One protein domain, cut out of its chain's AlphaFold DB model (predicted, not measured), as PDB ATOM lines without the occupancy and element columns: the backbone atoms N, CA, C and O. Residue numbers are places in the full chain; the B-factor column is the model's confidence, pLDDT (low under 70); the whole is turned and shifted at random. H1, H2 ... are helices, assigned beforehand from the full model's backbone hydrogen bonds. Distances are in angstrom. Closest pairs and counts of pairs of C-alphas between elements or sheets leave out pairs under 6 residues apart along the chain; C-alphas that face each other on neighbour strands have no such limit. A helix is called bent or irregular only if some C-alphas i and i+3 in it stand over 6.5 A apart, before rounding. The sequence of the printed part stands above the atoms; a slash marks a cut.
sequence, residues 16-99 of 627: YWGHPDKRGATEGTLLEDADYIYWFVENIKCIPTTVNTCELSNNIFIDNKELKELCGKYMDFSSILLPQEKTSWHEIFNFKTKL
ATOM      1  N   TYR A  16     132.981 109.245 201.190       48.59
ATOM      2  CA  TYR A  16     133.265 110.296 200.210       48.59
ATOM      3  C   TYR A  16     131.967 111.005 199.822       48.59
ATOM      4  O   TYR A  16     130.997 110.360 199.421       48.59
ATOM      5  N   TRP A  17     131.952 112.332 199.922       48.22
ATOM      6  CA  TRP A  17     130.778 113.140 199.606       48.22
ATOM      7  C   TRP A  17     130.474 113.125 198.104       48.22
ATOM      8  O   TRP A  17     131.319 113.470 197.281       48.22
ATOM      9  N   GLY A  18     129.244 112.760 197.743       39.09
ATOM     10  CA  GLY A  18     128.816 112.686 196.349       39.09
ATOM     11  C   GLY A  18     127.318 112.904 196.187       39.09
ATOM     12  O   GLY A  18     126.523 111.999 196.421       39.09
ATOM     13  N   HIS A  19     126.940 114.087 195.697       40.62
ATOM     14  CA  HIS A  19     125.695 114.221 194.933       40.62
ATOM     15  C   HIS A  19     125.809 113.304 193.694       40.62
ATOM     16  O   HIS A  19     126.928 113.169 193.185       40.62
ATOM     17  N   PRO A  20     124.728 112.705 193.159       44.94
ATOM     18  CA  PRO A  20     124.817 111.810 191.994       44.94
ATOM     19  C   PRO A  20     125.579 112.406 190.796       44.94
ATOM     20  O   PRO A  20     126.298 111.695 190.091       44.94
ATOM     21  N   ASP A  21     125.492 113.729 190.629       45.94
ATOM     22  CA  ASP A  21     126.110 114.508 189.548       45.94
ATOM     23  C   ASP A  21     127.524 115.030 189.890       45.94
ATOM     24  O   ASP A  21     128.196 115.610 189.039       45.94
ATOM     25  N   LYS A  22     128.009 114.827 191.125       44.47
ATOM     26  CA  LYS A  22     129.332 115.268 191.605       44.47
ATOM     27  C   LYS A  22     130.221 114.083 191.984       44.47
ATOM     28  O   LYS A  22     130.539 113.854 193.150       44.47
ATOM     29  N   ARG A  23     130.679 113.348 190.969       39.09
ATOM     30  CA  ARG A  23     131.770 112.372 191.119       39.09
ATOM     31  C   ARG A  23     133.097 113.102 191.360       39.09
ATOM     32  O   ARG A  23     133.504 113.886 190.510       39.09
ATOM     33  N   GLY A  24     133.797 112.775 192.450       47.91
ATOM     34  CA  GLY A  24     135.214 113.136 192.622       47.91
ATOM     35  C   GLY A  24     135.570 114.099 193.760       47.91
ATOM     36  O   GLY A  24     136.590 114.771 193.650       47.91
ATOM     37  N   ALA A  25     134.797 114.174 194.849       43.47
ATOM     38  CA  ALA A  25     135.281 114.837 196.064       43.47
ATOM     39  C   ALA A  25     136.459 114.046 196.669       43.47
ATOM     40  O   ALA A  25     136.280 112.937 197.173       43.47
ATOM     41  N   THR A  26     137.669 114.607 196.602       48.44
ATOM     42  CA  THR A  26     138.884 114.042 197.220       48.44
ATOM     43  C   THR A  26     139.068 114.459 198.678       48.44
ATOM     44  O   THR A  26     139.883 113.868 199.383       48.44
ATOM     45  N   GLU A  27     138.306 115.453 199.131       46.38
ATOM     46  CA  GLU A  27     138.296 115.962 200.500       46.38
ATOM     47  C   GLU A  27     136.963 115.622 201.177       46.38
ATOM     48  O   GLU A  27     135.893 115.701 200.571       46.38
ATOM     49  N   GLY A  28     137.038 115.218 202.442       51.34
ATOM     50  CA  GLY A  28     135.898 114.831 203.262       51.34
ATOM     51  C   GLY A  28     136.369 114.414 204.651       51.34
ATOM     52  O   GLY A  28     137.459 113.856 204.796       51.34
ATOM     53  N   THR A  29     135.568 114.715 205.672       48.09
ATOM     54  CA  THR A  29     135.902 114.421 207.070       48.09
ATOM     55  C   THR A  29     136.079 112.920 207.272       48.09
ATOM     56  O   THR A  29     135.215 112.122 206.906       48.09
ATOM     57  N   LEU A  30     137.209 112.526 207.854       51.91
ATOM     58  CA  LEU A  30     137.510 111.128 208.127       51.91
ATOM     59  C   LEU A  30     136.720 110.708 209.376       51.91
ATOM     60  O   LEU A  30     137.063 111.097 210.488       51.91
ATOM     61  N   LEU A  31     135.637 109.950 209.184       55.81
ATOM     62  CA  LEU A  31     134.918 109.286 210.275       55.81
ATOM     63  C   LEU A  31     135.821 108.173 210.813       55.81
ATOM     64  O   LEU A  31     135.786 107.042 210.330       55.81
ATOM     65  N   GLU A  32     136.711 108.518 211.746       48.16
ATOM     66  CA  GLU A  32     137.727 107.573 212.207       48.16
ATOM     67  C   GLU A  32     137.112 106.398 212.968       48.16
ATOM     68  O   GLU A  32     137.528 105.273 212.715       48.16
ATOM     69  N   ASP A  33     136.092 106.600 213.804       51.34
ATOM     70  CA  ASP A  33     135.474 105.524 214.603       51.34
ATOM     71  C   ASP A  33     133.931 105.600 214.660       51.34
ATOM     72  O   ASP A  33     133.315 105.049 215.568       51.34
ATOM     73  N   ALA A  34     133.289 106.267 213.689       55.78
ATOM     74  CA  ALA A  34     131.841 106.512 213.680       55.78
ATOM     75  C   ALA A  34     131.109 105.861 212.489       55.78
ATOM     76  O   ALA A  34     131.558 105.931 211.343       55.78
ATOM     77  N   ASP A  35     129.946 105.266 212.766       71.56
ATOM     78  CA  ASP A  35     128.997 104.761 211.768       71.56
ATOM     79  C   ASP A  35     128.256 105.936 211.094       71.56
ATOM     80  O   ASP A  35     127.853 106.907 211.741       71.56
ATOM     81  N   TYR A  36     128.065 105.837 209.776       71.88
ATOM     82  CA  TYR A  36     127.334 106.815 208.970       71.88
ATOM     83  C   TYR A  36     125.903 107.058 209.470       71.88
ATOM     84  O   TYR A  36     125.421 108.182 209.359       71.88
ATOM     85  N   ILE A  37     125.225 106.046 210.029       76.25
ATOM     86  CA  ILE A  37     123.856 106.196 210.549       76.25
ATOM     87  C   ILE A  37     123.832 107.173 211.728       76.25
ATOM     88  O   ILE A  37     123.030 108.104 211.711       76.25
ATOM     89  N   TYR A  38     124.736 107.009 212.700       79.25
ATOM     90  CA  TYR A  38     124.858 107.921 213.842       79.25
ATOM     91  C   TYR A  38     125.188 109.336 213.361       79.25
ATOM     92  O   TYR A  38     124.448 110.273 213.653       79.25
ATOM     93  N   TRP A  39     126.224 109.481 212.524       79.81
ATOM     94  CA  TRP A  39     126.612 110.790 211.996       79.81
ATOM     95  C   TRP A  39     125.452 111.488 211.264       79.81
ATOM     96  O   TRP A  39     125.202 112.673 211.485       79.81
ATOM     97  N   PHE A  40     124.714 110.762 210.417       79.50
ATOM     98  CA  PHE A  40     123.583 111.307 209.666       79.50
ATOM     99  C   PHE A  40     122.447 111.761 210.591       79.50
ATOM    100  O   PHE A  40     121.914 112.851 210.403       79.50
ATOM    101  N   VAL A  41     122.105 110.959 211.602       83.38
ATOM    102  CA  VAL A  41     121.030 111.246 212.567       83.38
ATOM    103  C   VAL A  41     121.361 112.446 213.469       83.38
ATOM    104  O   VAL A  41     120.484 113.269 213.742       83.38
ATOM    105  N   GLU A  42     122.624 112.592 213.873       82.06
ATOM    106  CA  GLU A  42     123.100 113.725 214.677       82.06
ATOM    107  C   GLU A  42     123.197 115.043 213.888       82.06
ATOM    108  O   GLU A  42     122.944 116.111 214.448       82.06
ATOM    109  N   ASN A  43     123.601 114.988 212.610       82.50
ATOM    110  CA  ASN A  43     124.019 116.170 211.839       82.50
ATOM    111  C   ASN A  43     123.009 116.623 210.769       82.50
ATOM    112  O   ASN A  43     123.085 117.764 210.308       82.50
ATOM    113  N   ILE A  44     122.070 115.767 210.351       85.75
ATOM    114  CA  ILE A  44     121.065 116.079 209.325       85.75
ATOM    115  C   ILE A  44     119.676 116.168 209.960       85.75
ATOM    116  O   ILE A  44     119.277 115.325 210.758       85.75
ATOM    117  N   LYS A  45     118.898 117.185 209.569       90.69
ATOM    118  CA  LYS A  45     117.493 117.335 209.977       90.69
ATOM    119  C   LYS A  45     116.614 116.294 209.279       90.69
ATOM    120  O   LYS A  45     115.954 116.596 208.286       90.69
ATOM    121  N   CYS A  46     116.654 115.055 209.760       85.56
ATOM    122  CA  CYS A  46     115.998 113.903 209.142       85.56
ATOM    123  C   CYS A  46     114.871 113.285 209.980       85.56
ATOM    124  O   CYS A  46     114.156 112.423 209.474       85.56
ATOM    125  N   ILE A  47     114.710 113.689 211.244       88.62
ATOM    126  CA  ILE A  47     113.732 113.090 212.156       88.62
ATOM    127  C   ILE A  47     112.403 113.854 212.065       88.62
ATOM    128  O   ILE A  47     112.392 115.049 212.366       88.62
ATOM    129  N   PRO A  48     111.287 113.204 211.677       87.19
ATOM    130  CA  PRO A  48     109.990 113.856 211.557       87.19
ATOM    131  C   PRO A  48     109.393 114.178 212.932       87.19
ATOM    132  O   PRO A  48     109.340 113.327 213.824       87.19
ATOM    133  N   THR A  49     108.899 115.402 213.079       88.56
ATOM    134  CA  THR A  49     108.257 115.920 214.292       88.56
ATOM    135  C   THR A  49     106.738 115.731 214.257       88.56
ATOM    136  O   THR A  49     106.145 115.453 213.208       88.56
ATOM    137  N   THR A  50     106.069 115.943 215.391       82.75
ATOM    138  CA  THR A  50     104.599 115.998 215.491       82.75
ATOM    139  C   THR A  50     103.957 117.171 214.735       82.75
ATOM    140  O   THR A  50     102.738 117.189 214.575       82.75
ATOM    141  N   VAL A  51     104.746 118.137 214.246       82.00
ATOM    142  CA  VAL A  51     104.281 119.294 213.453       82.00
ATOM    143  C   VAL A  51     104.608 119.175 211.955       82.00
ATOM    144  O   VAL A  51     104.523 120.157 211.221       82.00
ATOM    145  N   ASN A  52     104.941 117.966 211.481       82.00
ATOM    146  CA  ASN A  52     105.296 117.653 210.087       82.00
ATOM    147  C   ASN A  52     106.533 118.407 209.548       82.00
ATOM    148  O   ASN A  52     106.669 118.607 208.340       82.00
ATOM    149  N   THR A  53     107.451 118.804 210.430       87.44
ATOM    150  CA  THR A  53     108.802 119.270 210.068       87.44
ATOM    151  C   THR A  53     109.819 118.145 210.276       87.44
ATOM    152  O   THR A  53     109.494 117.121 210.876       87.44
ATOM    153  N   CYS A  54     111.054 118.327 209.804       88.00
ATOM    154  CA  CYS A  54     112.177 117.478 210.203       88.00
ATOM    155  C   CYS A  54     113.200 118.295 210.995       88.00
ATOM    156  O   CYS A  54     113.546 119.408 210.593       88.00
ATOM    157  N   GLU A  55     113.712 117.730 212.086       89.62
ATOM    158  CA  GLU A  55     114.717 118.353 212.955       89.62
ATOM    159  C   GLU A  55     115.885 117.398 213.269       89.62
ATOM    160  O   GLU A  55     115.882 116.231 212.862       89.62
ATOM    161  N   LEU A  56     116.924 117.925 213.930       88.06
ATOM    162  CA  LEU A  56     118.059 117.136 214.436       88.06
ATOM    163  C   LEU A  56     117.605 116.249 215.602       88.06
ATOM    164  O   LEU A  56     116.845 116.710 216.453       88.06
ATOM    165  N   SER A  57     118.114 115.018 215.703       86.38
ATOM    166  CA  SER A  57     117.661 114.076 216.738       86.38
ATOM    167  C   SER A  57     117.875 114.598 218.167       86.38
ATOM    168  O   SER A  57     116.947 114.592 218.974       86.38
ATOM    169  N   ASN A  58     119.048 115.180 218.428       84.81
ATOM    170  CA  ASN A  58     119.437 115.783 219.708       84.81
ATOM    171  C   ASN A  58     118.586 117.011 220.116       84.81
ATOM    172  O   ASN A  58     118.680 117.466 221.257       84.81
ATOM    173  N   ASN A  59     117.753 117.557 219.218       85.56
ATOM    174  CA  ASN A  59     116.834 118.666 219.511       85.56
ATOM    175  C   ASN A  59     115.405 118.204 219.848       85.56
ATOM    176  O   ASN A  59     114.618 119.015 220.332       85.56
ATOM    177  N   ILE A  60     115.062 116.940 219.588       88.44
ATOM    178  CA  ILE A  60     113.688 116.425 219.636       88.44
ATOM    179  C   ILE A  60     113.459 115.619 220.915       88.44
ATOM    180  O   ILE A  60     114.323 114.855 221.348       88.44
ATOM    181  N   PHE A  61     112.266 115.749 221.496       89.00
ATOM    182  CA  PHE A  61     111.856 114.954 222.652       89.00
ATOM    183  C   PHE A  61     111.289 113.589 222.249       89.00
ATOM    184  O   PHE A  61     110.555 113.460 221.262       89.00
ATOM    185  N   ILE A  62     111.607 112.565 223.045       87.88
ATOM    186  CA  ILE A  62     110.968 111.247 222.947       87.88
ATOM    187  C   ILE A  62     109.458 111.367 223.206       87.88
ATOM    188  O   ILE A  62     109.021 112.249 223.947       87.88
ATOM    189  N   ASP A  63     108.650 110.479 222.622       84.44
ATOM    190  CA  ASP A  63     107.218 110.430 222.921       84.44
ATOM    191  C   ASP A  63     106.977 110.012 224.384       84.44
ATOM    192  O   ASP A  63     107.046 108.836 224.743       84.44
ATOM    193  N   ASN A  64     106.738 111.007 225.237       84.50
ATOM    194  CA  ASN A  64     106.420 110.865 226.650       84.50
ATOM    195  C   ASN A  64     105.203 111.751 226.969       84.50
ATOM    196  O   ASN A  64     105.156 112.927 226.594       84.50
ATOM    197  N   LYS A  65     104.212 111.183 227.668       85.50
ATOM    198  CA  LYS A  65     102.936 111.848 227.970       85.50
ATOM    199  C   LYS A  65     103.109 113.082 228.866       85.50
ATOM    200  O   LYS A  65     102.530 114.120 228.570       85.50
ATOM    201  N   GLU A  66     103.902 112.976 229.928       86.38
ATOM    202  CA  GLU A  66     104.122 114.045 230.912       86.38
ATOM    203  C   GLU A  66     104.864 115.228 230.284       86.38
ATOM    204  O   GLU A  66     104.448 116.377 230.433       86.38
ATOM    205  N   LEU A  67     105.905 114.953 229.488       88.75
ATOM    206  CA  LEU A  67     106.599 115.981 228.715       88.75
ATOM    207  C   LEU A  67     105.669 116.642 227.692       88.75
ATOM    208  O   LEU A  67     105.746 117.858 227.528       88.75
ATOM    209  N   LYS A  68     104.771 115.894 227.035       88.50
ATOM    210  CA  LYS A  68     103.762 116.461 226.121       88.50
ATOM    211  C   LYS A  68     102.728 117.325 226.845       88.50
ATOM    212  O   LYS A  68     102.327 118.356 226.314       88.50
ATOM    213  N   GLU A  69     102.318 116.953 228.052       89.06
ATOM    214  CA  GLU A  69     101.390 117.734 228.881       89.06
ATOM    215  C   GLU A  69     102.037 119.058 229.336       89.06
ATOM    216  O   GLU A  69     101.475 120.145 229.130       89.06
ATOM    217  N   LEU A  70     103.278 118.975 229.828       91.38
ATOM    218  CA  LEU A  70     104.101 120.102 230.267       91.38
ATOM    219  C   LEU A  70     104.494 121.039 229.114       91.38
ATOM    220  O   LEU A  70     104.303 122.246 229.216       91.38
ATOM    221  N   CYS A  71     104.996 120.517 227.993       90.75
ATOM    222  CA  CYS A  71     105.422 121.333 226.851       90.75
ATOM    223  C   CYS A  71     104.262 121.798 225.959       90.75
ATOM    224  O   CYS A  71     104.394 122.798 225.254       90.75
ATOM    225  N   GLY A  72     103.138 121.077 225.949       88.12
ATOM    226  CA  GLY A  72     102.008 121.342 225.060       88.12
ATOM    227  C   GLY A  72     102.428 121.461 223.590       88.12
ATOM    228  O   GLY A  72     103.218 120.673 223.077       88.12
ATOM    229  N   LYS A  73     101.917 122.497 222.918       88.62
ATOM    230  CA  LYS A  73     102.210 122.822 221.509       88.62
ATOM    231  C   LYS A  73     103.548 123.546 221.277       88.62
ATOM    232  O   LYS A  73     103.794 123.995 220.162       88.62
ATOM    233  N   TYR A  74     104.364 123.751 222.315       91.25
ATOM    234  CA  TYR A  74     105.518 124.659 222.260       91.25
ATOM    235  C   TYR A  74     106.868 123.950 222.042       91.25
ATOM    236  O   TYR A  74     107.852 124.622 221.735       91.25
ATOM    237  N   MET A  75     106.948 122.621 222.159       88.88
ATOM    238  CA  MET A  75     108.155 121.845 221.831       88.88
ATOM    239  C   MET A  75     107.848 120.714 220.853       88.88
ATOM    240  O   MET A  75     106.744 120.171 220.843       88.88
ATOM    241  N   ASP A  76     108.848 120.363 220.049       86.69
ATOM    242  CA  ASP A  76     108.745 119.343 219.015       86.69
ATOM    243  C   ASP A  76     109.026 117.945 219.583       86.69
ATOM    244  O   ASP A  76     110.090 117.671 220.150       86.69
ATOM    245  N   PHE A  77     108.063 117.045 219.399       88.94
ATOM    246  CA  PHE A  77     108.168 115.637 219.773       88.94
ATOM    247  C   PHE A  77     108.400 114.781 218.533       88.94
ATOM    248  O   PHE A  77     107.943 115.121 217.441       88.94
ATOM    249  N   SER A  78     109.090 113.656 218.703       86.06
ATOM    250  CA  SER A  78     109.301 112.699 217.619       86.06
ATOM    251  C   SER A  78     107.975 112.076 217.181       86.06
ATOM    252  O   SER A  78     107.206 111.597 218.012       86.06
ATOM    253  N   SER A  79     107.737 112.022 215.868       83.88
ATOM    254  CA  SER A  79     106.679 111.191 215.274       83.88
ATOM    255  C   SER A  79     107.105 109.722 215.113       83.88
ATOM    256  O   SER A  79     106.319 108.902 214.640       83.88
ATOM    257  N   ILE A  80     108.341 109.363 215.489       80.38
ATOM    258  CA  ILE A  80     108.836 107.981 215.482       80.38
ATOM    259  C   ILE A  80     108.631 107.350 216.864       80.38
ATOM    260  O   ILE A  80     109.314 107.699 217.829       80.38
ATOM    261  N   LEU A  81     107.758 106.345 216.934       78.44
ATOM    262  CA  LEU A  81     107.644 105.455 218.090       78.44
ATOM    263  C   LEU A  81     108.822 104.466 218.104       78.44
ATOM    264  O   LEU A  81     108.925 103.599 217.233       78.44
ATOM    265  N   LEU A  82     109.708 104.587 219.095       77.19
ATOM    266  CA  LEU A  82     110.822 103.655 219.296       77.19
ATOM    267  C   LEU A  82     110.370 102.421 220.105       77.19
ATOM    268  O   LEU A  82     109.688 102.588 221.119       77.19
ATOM    269  N   PRO A  83     110.734 101.183 219.709       74.12
ATOM    270  CA  PRO A  83     110.396  99.989 220.484       74.12
ATOM    271  C   PRO A  83     111.184  99.933 221.800       74.12
ATOM    272  O   PRO A  83     112.407  99.811 221.769       74.12
ATOM    273  N   GLN A  84     110.479  99.934 222.938       67.88
ATOM    274  CA  GLN A  84     111.067  99.935 224.291       67.88
ATOM    275  C   GLN A  84     112.101  98.815 224.526       67.88
ATOM    276  O   GLN A  84     113.063  99.000 225.262       67.88
ATOM    277  N   GLU A  85     111.934  97.662 223.874       64.69
ATOM    278  CA  GLU A  85     112.835  96.504 223.985       64.69
ATOM    279  C   GLU A  85     114.180  96.670 223.243       64.69
ATOM    280  O   GLU A  85     115.028  95.781 223.310       64.69
ATOM    281  N   LYS A  86     114.395  97.760 222.488       69.56
ATOM    282  CA  LYS A  86     115.567  97.930 221.608       69.56
ATOM    283  C   LYS A  86     116.396  99.162 221.966       69.56
ATOM    284  O   LYS A  86     116.350 100.172 221.261       69.56
ATOM    285  N   THR A  87     117.220  99.032 223.009       68.75
ATOM    286  CA  THR A  87     118.152 100.084 223.473       68.75
ATOM    287  C   THR A  87     118.987 100.674 222.335       68.75
ATOM    288  O   THR A  87     119.103 101.890 222.250       68.75
ATOM    289  N   SER A  88     119.430  99.849 221.381       77.00
ATOM    290  CA  SER A  88     120.226 100.267 220.218       77.00
ATOM    291  C   SER A  88     119.597 101.399 219.399       77.00
ATOM    292  O   SER A  88     120.317 102.217 218.840       77.00
ATOM    293  N   TRP A  89     118.264 101.490 219.316       79.25
ATOM    294  CA  TRP A  89     117.614 102.614 218.626       79.25
ATOM    295  C   TRP A  89     117.537 103.869 219.496       79.25
ATOM    296  O   TRP A  89     117.649 104.972 218.968       79.25
ATOM    297  N   HIS A  90     117.397 103.725 220.814       81.62
ATOM    298  CA  HIS A  90     117.515 104.854 221.738       81.62
ATOM    299  C   HIS A  90     118.947 105.418 221.748       81.62
ATOM    300  O   HIS A  90     119.108 106.633 221.766       81.62
ATOM    301  N   GLU A  91     119.960 104.552 221.639       82.88
ATOM    302  CA  GLU A  91     121.379 104.906 221.477       82.88
ATOM    303  C   GLU A  91     121.650 105.621 220.135       82.88
ATOM    304  O   GLU A  91     122.281 106.673 220.132       82.88
ATOM    305  N   ILE A  92     121.128 105.109 219.008       83.38
ATOM    306  CA  ILE A  92     121.279 105.732 217.673       83.38
ATOM    307  C   ILE A  92     120.606 107.109 217.590       83.38
ATOM    308  O   ILE A  92     121.158 108.026 216.986       83.38
ATOM    309  N   PHE A  93     119.390 107.251 218.128       85.81
ATOM    310  CA  PHE A  93     118.624 108.492 217.990       85.81
ATOM    311  C   PHE A  93     118.936 109.530 219.070       85.81
ATOM    312  O   PHE A  93     118.857 110.722 218.780       85.81
ATOM    313  N   ASN A  94     119.273 109.110 220.293       86.19
ATOM    314  CA  ASN A  94     119.612 109.990 221.417       86.19
ATOM    315  C   ASN A  94     118.590 111.133 221.658       86.19
ATOM    316  O   ASN A  94     118.951 112.265 221.979       86.19
ATOM    317  N   PHE A  95     117.292 110.850 221.473       88.94
ATOM    318  CA  PHE A  95     116.218 111.823 221.715       88.94
ATOM    319  C   PHE A  95     116.223 112.306 223.171       88.94
ATOM    320  O   PHE A  95     116.454 111.525 224.098       88.94
ATOM    321  N   LYS A  96     115.871 113.578 223.391       89.31
ATOM    322  CA  LYS A  96     115.766 114.153 224.735       89.31
ATOM    323  C   LYS A  96     114.708 113.410 225.557       89.31
ATOM    324  O   LYS A  96     113.521 113.424 225.226       89.31
ATOM    325  N   THR A  97     115.142 112.794 226.654       87.06
ATOM    326  CA  THR A  97     114.288 112.097 227.635       87.06
ATOM    327  C   THR A  97     113.822 112.996 228.781       87.06
ATOM    328  O   THR A  97     112.878 112.647 229.481       87.06
ATOM    329  N   LYS A  98     114.460 114.159 228.959       89.25
ATOM    330  CA  LYS A  98     114.094 115.209 229.917       89.25
ATOM    331  C   LYS A  98     114.381 116.593 229.334       89.25
ATOM    332  O   LYS A  98     115.177 116.722 228.403       89.25
ATOM    333  N   LEU A  99     113.757 117.622 229.898       90.62
ATOM    334  CA  LEU A  99     114.057 119.021 229.589       90.62
ATOM    335  C   LEU A  99     115.431 119.402 230.164       90.62
ATOM    336  O   LEU A  99     115.771 119.010 231.278       90.62
TER     337      LEU A  99
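Overview. This is residues 16 to 99 of the 627 residues of the protein "Hypothetical protein" of Rotaria sordida (UniProt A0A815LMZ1). This is a loose, elongated run of loops with little regular structure: the steeply crossed H1 and H3 touch, H2 lies toward one end, and the looped tail of residues 16 to 35 makes the other end. The printed part has 84 residues with three named helices, H1, H2, H3 in chain order, and no named strand; it is all helix by class, though the helices hold only 25 residues. The radius of gyration of the C-alphas is 15.8 A, and the spans are 50 by 26 by 19 A.

Along the chain. Find C-alpha 36 at (127.334, 106.815, 208.970), where H1, residues 36 to 43, begins. H2, residues 65 to 74, runs 14.3 A and is irregular: C-alphas 70 and 73 are 9.4 A apart. H3, residues 87 to 93, ends at C-alpha 93 at (118.624, 108.492, 217.990).

Arrangement. H1 and H3 touch, closest at the C-alphas of Tyr 38 and Ile 92, 5.7 A, at a steep tilt of 53 degrees, the same way. H2 is apart from both. Every O i to N i+4 pair is within hydrogen-bond range in H1 and H3, 4 of 6 in H2.

Size, cuts and confidence. The C-alphas of Gly 24 and Glu 69 are farthest apart, 49.8 A. Both links are long, and the printed part has no cut. Look for pLDDT under 70 at residues 16 to 34 and 84 to 87.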